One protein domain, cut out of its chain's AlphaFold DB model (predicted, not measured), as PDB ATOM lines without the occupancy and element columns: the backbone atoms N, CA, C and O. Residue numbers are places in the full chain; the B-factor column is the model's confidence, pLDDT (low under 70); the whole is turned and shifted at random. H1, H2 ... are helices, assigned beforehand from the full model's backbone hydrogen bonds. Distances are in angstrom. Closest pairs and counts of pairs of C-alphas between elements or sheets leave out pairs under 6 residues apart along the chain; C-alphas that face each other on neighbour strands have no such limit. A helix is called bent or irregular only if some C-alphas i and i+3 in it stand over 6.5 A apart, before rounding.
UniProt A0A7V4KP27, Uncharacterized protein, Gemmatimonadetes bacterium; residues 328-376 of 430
ATOM      1  N   VAL A 328      -6.624  57.465  34.888       82.88
ATOM      2  CA  VAL A 328      -5.991  56.230  34.397       82.88
ATOM      3  C   VAL A 328      -4.556  56.112  34.919       82.88
ATOM      4  O   VAL A 328      -4.101  55.017  35.246       82.88
ATOM      5  N   GLU A 329      -3.856  57.236  35.036       84.44
ATOM      6  CA  GLU A 329      -2.490  57.342  35.546       84.44
ATOM      7  C   GLU A 329      -2.384  56.830  36.991       84.44
ATOM      8  O   GLU A 329      -1.489  56.045  37.305       84.44
ATOM      9  N   GLU A 330      -3.341  57.179  37.855       86.44
ATOM     10  CA  GLU A 330      -3.388  56.689  39.241       86.44
ATOM     11  C   GLU A 330      -3.619  55.171  39.320       86.44
ATOM     12  O   GLU A 330      -3.031  54.499  40.171       86.44
ATOM     13  N   VAL A 331      -4.429  54.603  38.415       85.94
ATOM     14  CA  VAL A 331      -4.606  53.143  38.329       85.94
ATOM     15  C   VAL A 331      -3.310  52.470  37.886       85.94
ATOM     16  O   VAL A 331      -2.910  51.472  38.481       85.94
ATOM     17  N   ARG A 332      -2.618  53.008  36.876       85.12
ATOM     18  CA  ARG A 332      -1.330  52.465  36.398       85.12
ATOM     19  C   ARG A 332      -0.288  52.422  37.511       85.12
ATOM     20  O   ARG A 332       0.441  51.439  37.629       85.12
ATOM     21  N   GLY A 333      -0.274  53.435  38.379       82.19
ATOM     22  CA  GLY A 333       0.598  53.459  39.553       82.19
ATOM     23  C   GLY A 333       0.368  52.309  40.534       82.19
ATOM     24  O   GLY A 333       1.315  51.883  41.194       82.19
ATOM     25  N   SER A 334      -0.839  51.734  40.590       83.94
ATOM     26  CA  SER A 334      -1.113  50.578  41.454       83.94
ATOM     27  C   SER A 334      -0.268  49.351  41.097       83.94
ATOM     28  O   SER A 334       0.112  48.600  41.989       83.94
ATOM     29  N   CYS A 335       0.107  49.172  39.825       79.12
ATOM     30  CA  CYS A 335       0.947  48.053  39.392       79.12
ATOM     31  C   CYS A 335       2.318  48.054  40.087       79.12
ATOM     32  O   CYS A 335       2.867  46.990  40.374       79.12
ATOM     33  N   ALA A 336       2.851  49.241  40.381       74.69
ATOM     34  CA  ALA A 336       4.110  49.415  41.092       74.69
ATOM     35  C   ALA A 336       3.944  49.420  42.614       74.69
ATOM     36  O   ALA A 336       4.748  48.821  43.327       74.69
ATOM     37  N   THR A 337       2.894  50.070  43.121       72.75
ATOM     38  CA  THR A 337       2.731  50.316  44.562       72.75
ATOM     39  C   THR A 337       1.990  49.207  45.307       72.75
ATOM     40  O   THR A 337       2.131  49.103  46.522       72.75
ATOM     41  N   ALA A 338       1.256  48.327  44.614       73.06
ATOM     42  CA  ALA A 338       0.515  47.225  45.239       73.06
ATOM     43  C   ALA A 338       1.418  46.123  45.825       73.06
ATOM     44  O   ALA A 338       0.930  45.231  46.518       73.06
ATOM     45  N   GLY A 339       2.722  46.137  45.530       74.88
ATOM     46  CA  GLY A 339       3.691  45.169  46.059       74.88
ATOM     47  C   GLY A 339       3.575  43.751  45.481       74.88
ATOM     48  O   GLY A 339       4.446  42.923  45.743       74.88
ATOM     49  N   CYS A 340       2.566  43.467  44.649       79.44
ATOM     50  CA  CYS A 340       2.351  42.158  44.024       79.44
ATOM     51  C   CYS A 340       3.495  41.740  43.085       79.44
ATOM     52  O   CYS A 340       3.796  40.557  42.970       79.44
ATOM     53  N   HIS A 341       4.161  42.715  42.458       79.75
ATOM     54  CA  HIS A 341       5.302  42.514  41.562       79.75
ATOM     55  C   HIS A 341       6.612  43.055  42.158       79.75
ATOM     56  O   HIS A 341       7.452  43.567  41.429       79.75
ATOM     57  N   GLY A 342       6.803  42.998  43.481       75.62
ATOM     58  CA  GLY A 342       7.919  43.670  44.171       75.62
ATOM     59  C   GLY A 342       9.341  43.285  43.718       75.62
ATOM     60  O   GLY A 342      10.299  43.999  44.014       75.62
ATOM     61  N   ASP A 343       9.507  42.190  42.977       79.06
ATOM     62  CA  ASP A 343      10.777  41.739  42.406       79.06
ATOM     63  C   ASP A 343      10.942  42.066  40.914       79.06
ATOM     64  O   ASP A 343      11.938  41.649  40.318       79.06
ATOM     65  N   TRP A 344      10.046  42.856  40.310       79.31
ATOM     66  CA  TRP A 344      10.075  43.171  38.877       79.31
ATOM     67  C   TRP A 344      11.447  43.681  38.414       79.31
ATOM     68  O   TRP A 344      11.918  43.311  37.340       79.31
ATOM     69  N   ARG A 345      12.153  44.452  39.252       78.00
ATOM     70  CA  ARG A 345      13.502  44.983  38.970       78.00
ATOM     71  C   ARG A 345      14.582  43.902  38.826       78.00
ATOM     72  O   ARG A 345      15.646  44.187  38.285       78.00
ATOM     73  N   LYS A 346      14.341  42.683  39.321       79.19
ATOM     74  CA  LYS A 346      15.260  41.534  39.246       79.19
ATOM     75  C   LYS A 346      15.049  40.689  37.989       79.19
ATOM     76  O   LYS A 346      15.894  39.851  37.677       79.19
ATOM     77  N   ILE A 347      13.956  40.902  37.256       76.75
ATOM     78  CA  ILE A 347      13.689  40.193  36.005       76.75
ATOM     79  C   ILE A 347      14.718  40.631  34.965       76.75
ATOM     80  O   ILE A 347      14.845  41.818  34.678       76.75
ATOM     81  N   ALA A 348      15.442  39.673  34.378       75.12
ATOM     82  CA  ALA A 348      16.557  39.937  33.462       75.12
ATOM     83  C   ALA A 348      16.188  40.848  32.274       75.12
ATOM     84  O   ALA A 348      17.035  41.568  31.754       75.12
ATOM     85  N   PHE A 349      14.918  40.860  31.865       75.50
ATOM     86  CA  PHE A 349      14.427  41.769  30.832       75.50
ATOM     87  C   PHE A 349      14.421  43.241  31.294       75.50
ATOM     88  O   PHE A 349      14.790  44.133  30.531       75.50
ATOM     89  N   HIS A 350      14.103  43.500  32.565       78.56
ATOM     90  CA  HIS A 350      14.039  44.839  33.162       78.56
ATOM     91  C   HIS A 350      15.407  45.389  33.601       78.56
ATOM     92  O   HIS A 350      15.515  46.566  33.939       78.56
ATOM     93  N   THR A 351      16.474  44.580  33.594       73.75
ATOM     94  CA  THR A 351      17.806  44.987  34.082       73.75
ATOM     95  C   THR A 351      18.699  45.636  33.017       73.75
ATOM     96  O   THR A 351      19.804  46.082  33.334       73.75
ATOM     97  N   GLY A 352      18.265  45.750  31.761       77.31
ATOM     98  CA  GLY A 352      18.984  46.536  30.749       77.31
ATOM     99  C   GLY A 352      18.904  48.038  31.043       77.31
ATOM    100  O   GLY A 352      17.852  48.520  31.448       77.31
ATOM    101  N   ALA A 353      19.981  48.808  30.829       78.06
ATOM    102  CA  ALA A 353      19.977  50.257  31.096       78.06
ATOM    103  C   ALA A 353      18.873  51.002  30.325       78.06
ATOM    104  O   ALA A 353      18.189  51.838  30.903       78.06
ATOM    105  N   ALA A 354      18.643  50.632  29.063       76.38
ATOM    106  CA  ALA A 354      17.577  51.201  28.242       76.38
ATOM    107  C   ALA A 354      16.169  50.838  28.755       76.38
ATOM    108  O   ALA A 354      15.292  51.694  28.768       76.38
ATOM    109  N   HIS A 355      15.956  49.605  29.231       79.25
ATOM    110  CA  HIS A 355      14.668  49.190  29.800       79.25
ATOM    111  C   HIS A 355      14.424  49.813  31.177       79.25
ATOM    112  O   HIS A 355      13.324  50.283  31.442       79.25
ATOM    113  N   ARG A 356      15.453  49.920  32.029       76.69
ATOM    114  CA  ARG A 356      15.364  50.687  33.280       76.69
ATOM    115  C   ARG A 356      15.025  52.149  33.030       76.69
ATOM    116  O   ARG A 356      14.264  52.719  33.799       76.69
ATOM    117  N   ASP A 357      15.571  52.739  31.969       77.88
ATOM    118  CA  ASP A 357      15.275  54.119  31.594       77.88
ATOM    119  C   ASP A 357      13.810  54.309  31.176       77.88
ATOM    120  O   ASP A 357      13.213  55.310  31.566       77.88
ATOM    121  N   GLN A 358      13.212  53.340  30.470       76.06
ATOM    122  CA  GLN A 358      11.767  53.336  30.181       76.06
ATOM    123  C   GLN A 358      10.911  53.131  31.441       76.06
ATOM    124  O   GLN A 358       9.768  53.574  31.479       76.06
ATOM    125  N   MET A 359      11.471  52.518  32.486       75.12
ATOM    126  CA  MET A 359      10.803  52.214  33.759       75.12
ATOM    127  C   MET A 359      11.221  53.165  34.897       75.12
ATOM    128  O   MET A 359      11.112  52.812  36.072       75.12
ATOM    129  N   LYS A 360      11.753  54.356  34.572       70.75
ATOM    130  CA  LYS A 360      12.076  55.397  35.570       70.75
ATOM    131  C   LYS A 360      10.832  55.880  36.307       70.75
ATOM    132  O   LYS A 360      10.906  56.158  37.499       70.75
ATOM    133  N   ASP A 361       9.725  55.965  35.581       74.94
ATOM    134  CA  ASP A 361       8.398  56.127  36.147       74.94
ATOM    135  C   ASP A 361       7.803  54.732  36.354       74.94
ATOM    136  O   ASP A 361       7.581  53.988  35.395       74.94
ATOM    137  N   GLU A 362       7.582  54.355  37.612       67.38
ATOM    138  CA  GLU A 362       7.060  53.033  37.958       67.38
ATOM    139  C   GLU A 362       5.620  52.821  37.450       67.38
ATOM    140  O   GLU A 362       5.137  51.693  37.411       67.38
ATOM    141  N   THR A 363       4.940  53.874  36.983       72.44
ATOM    142  CA  THR A 363       3.627  53.771  36.327       72.44
ATOM    143  C   THR A 363       3.709  53.339  34.856       72.44
ATOM    144  O   THR A 363       2.690  52.981  34.258       72.44
ATOM    145  N   ASN A 364       4.909  53.304  34.260       82.94
ATOM    146  CA  ASN A 364       5.093  53.051  32.829       82.94
ATOM    147  C   ASN A 364       5.100  51.559  32.440       82.94
ATOM    148  O   ASN A 364       5.415  51.208  31.305       82.94
ATOM    149  N   CYS A 365       4.711  50.661  33.353       82.19
ATOM    150  CA  CYS A 365       4.576  49.224  33.083       82.19
ATOM    151  C   CYS A 365       3.710  48.939  31.846       82.19
ATOM    152  O   CYS A 365       3.977  48.005  31.090       82.19
ATOM    153  N   VAL A 366       2.691  49.770  31.615       81.31
ATOM    154  CA  VAL A 366       1.743  49.606  30.505       81.31
ATOM    155  C   VAL A 366       2.281  50.043  29.141       81.31
ATOM    156  O   VAL A 366       1.592  49.880  28.143       81.31
ATOM    157  N   ALA A 367       3.498  50.594  29.071       80.75
ATOM    158  CA  ALA A 367       4.158  50.841  27.789       80.75
ATOM    159  C   ALA A 367       4.503  49.532  27.064       80.75
ATOM    160  O   ALA A 367       4.580  49.510  25.841       80.75
ATOM    161  N   CYS A 368       4.703  48.454  27.828       80.25
ATOM    162  CA  CYS A 368       5.010  47.128  27.297       80.25
ATOM    163  C   CYS A 368       3.951  46.084  27.667       80.25
ATOM    164  O   CYS A 368       3.810  45.099  26.950       80.25
ATOM    165  N   HIS A 369       3.252  46.251  28.794       81.94
ATOM    166  CA  HIS A 369       2.210  45.325  29.231       81.94
ATOM    167  C   HIS A 369       0.816  45.826  28.861       81.94
ATOM    168  O   HIS A 369       0.415  46.921  29.251       81.94
ATOM    169  N   ASP A 370       0.026  44.967  28.226       79.69
ATOM    170  CA  ASP A 370      -1.384  45.247  27.992       79.69
ATOM    171  C   ASP A 370      -2.137  45.326  29.325       79.69
ATOM    172  O   ASP A 370      -2.105  44.400  30.147       79.69
ATOM    173  N   ALA A 371      -2.858  46.428  29.540       82.12
ATOM    174  CA  ALA A 371      -3.763  46.548  30.675       82.12
ATOM    175  C   ALA A 371      -4.802  45.414  30.641       82.12
ATOM    176  O   ALA A 371      -5.267  45.021  29.573       82.12
ATOM    177  N   HIS A 372      -5.148  44.870  31.813       82.00
ATOM    178  CA  HIS A 372      -6.112  43.766  31.971       82.00
ATOM    179  C   HIS A 372      -5.743  42.435  31.290       82.00
ATOM    180  O   HIS A 372      -6.514  41.483  31.364       82.00
ATOM    181  N   ALA A 373      -4.565  42.335  30.674       79.81
ATOM    182  CA  ALA A 373      -3.959  41.062  30.290       79.81
ATOM    183  C   ALA A 373      -2.631  40.823  31.026       79.81
ATOM    184  O   ALA A 373      -2.213  39.680  31.201       79.81
ATOM    185  N   SER A 374      -1.951  41.905  31.430       73.56
ATOM    186  CA  SER A 374      -0.618  41.918  32.051       73.56
ATOM    187  C   SER A 374       0.427  41.117  31.265       73.56
ATOM    188  O   SER A 374       1.466  40.729  31.800       73.56
ATOM    189  N   LYS A 375       0.181  40.894  29.971       73.19
ATOM    190  CA  LYS A 375       1.089  40.231  29.038       73.19
ATOM    191  C   LYS A 375       1.827  41.279  28.229       73.19
ATOM    192  O   LYS A 375       1.280  42.334  27.931       73.19
ATOM    193  N   VAL A 376       3.065  40.956  27.884       74.50
ATOM    194  CA  VAL A 376       3.827  41.724  26.905       74.50
ATOM    195  C   VAL A 376       3.470  41.197  25.526       74.50
ATOM    196  O   VAL A 376       3.615  39.995  25.280       74.50
TER     197      VAL A 376
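What this domain is: This is residues 328 to 376 of the 430 residues of an uncharacterized protein of Gemmatimonadetes bacterium (UniProt A0A7V4KP27). Three short helices lie along one wide loop of chain: H1 and H3 pack on each other in a steep crossing, H2 is set off from H1, and the long link of residues 338 to 352 makes the way round from H1 to H2. From H2 the chain turns back to H3, and residues 368 to 376 run on from H3 as a tail with no named element; residues 338 to 343 stick out. The printed part has 49 residues with three named helices, in the order H1, H2, H3, and no named strand. The class is all helix, though under half of the residues, 22 of 49, are in named elements. The whole is compact, with a radius of gyration of the C-alphas of 10.3 A and spans of 27 by 19 by 19 A.

How they stand to each other: H1, residues 328 to 337, is the longest helix. It touches H3, residues 362 to 367, and the closest C-alphas of the two, those of Gly 333 and Thr 363, are 4.4 A apart. They run opposite ways at a steep tilt of 64 degrees, with centres 8.1 A apart. H2, residues 353 to 358, is close to H3 but not clearly touching; their closest C-alphas, those of Gln 358 and Asn 364, are 7.2 A apart. The lines of H2 and H3 are about perpendicular, at 87 degrees. H1 and H2 are apart. Every O i to N i+4 pair is within hydrogen-bond range in H2, against 3 of 6 in H1 and 0 of 2 in H3, where 1 of 3 O i to N i+3 pairs is within range.

Where its parts are: H1 begins at C-alpha 328, at (-5.991, 56.230, 34.397), and measures 14.6 A from first to last C-alpha. H2 begins at C-alpha 353, at (19.977, 50.257, 31.096), and measures 8.8 A. H3 measures 10.8 A and ends at C-alpha 367, at (4.158, 50.841, 27.789). H3 is irregular: C-alphas 363 and 366 are 7.4 A apart, and its line is a rough one.

The domain as a whole: The two C-alphas farthest apart, those of Val 328 and Ala 348, are separated by 27.8 A. The C-alphas of the first and last printed residues, Val 328 and Val 376, are 19.1 A apart. The printed part has no cut. The link from H1 to H2, 15 residues, is long, and the link from H2 to H3, 3 residues, is tight. Residues 338 to 343 stand free. The mean pLDDT of the printed part is 78.2, and one residue, Glu 362, is under 70.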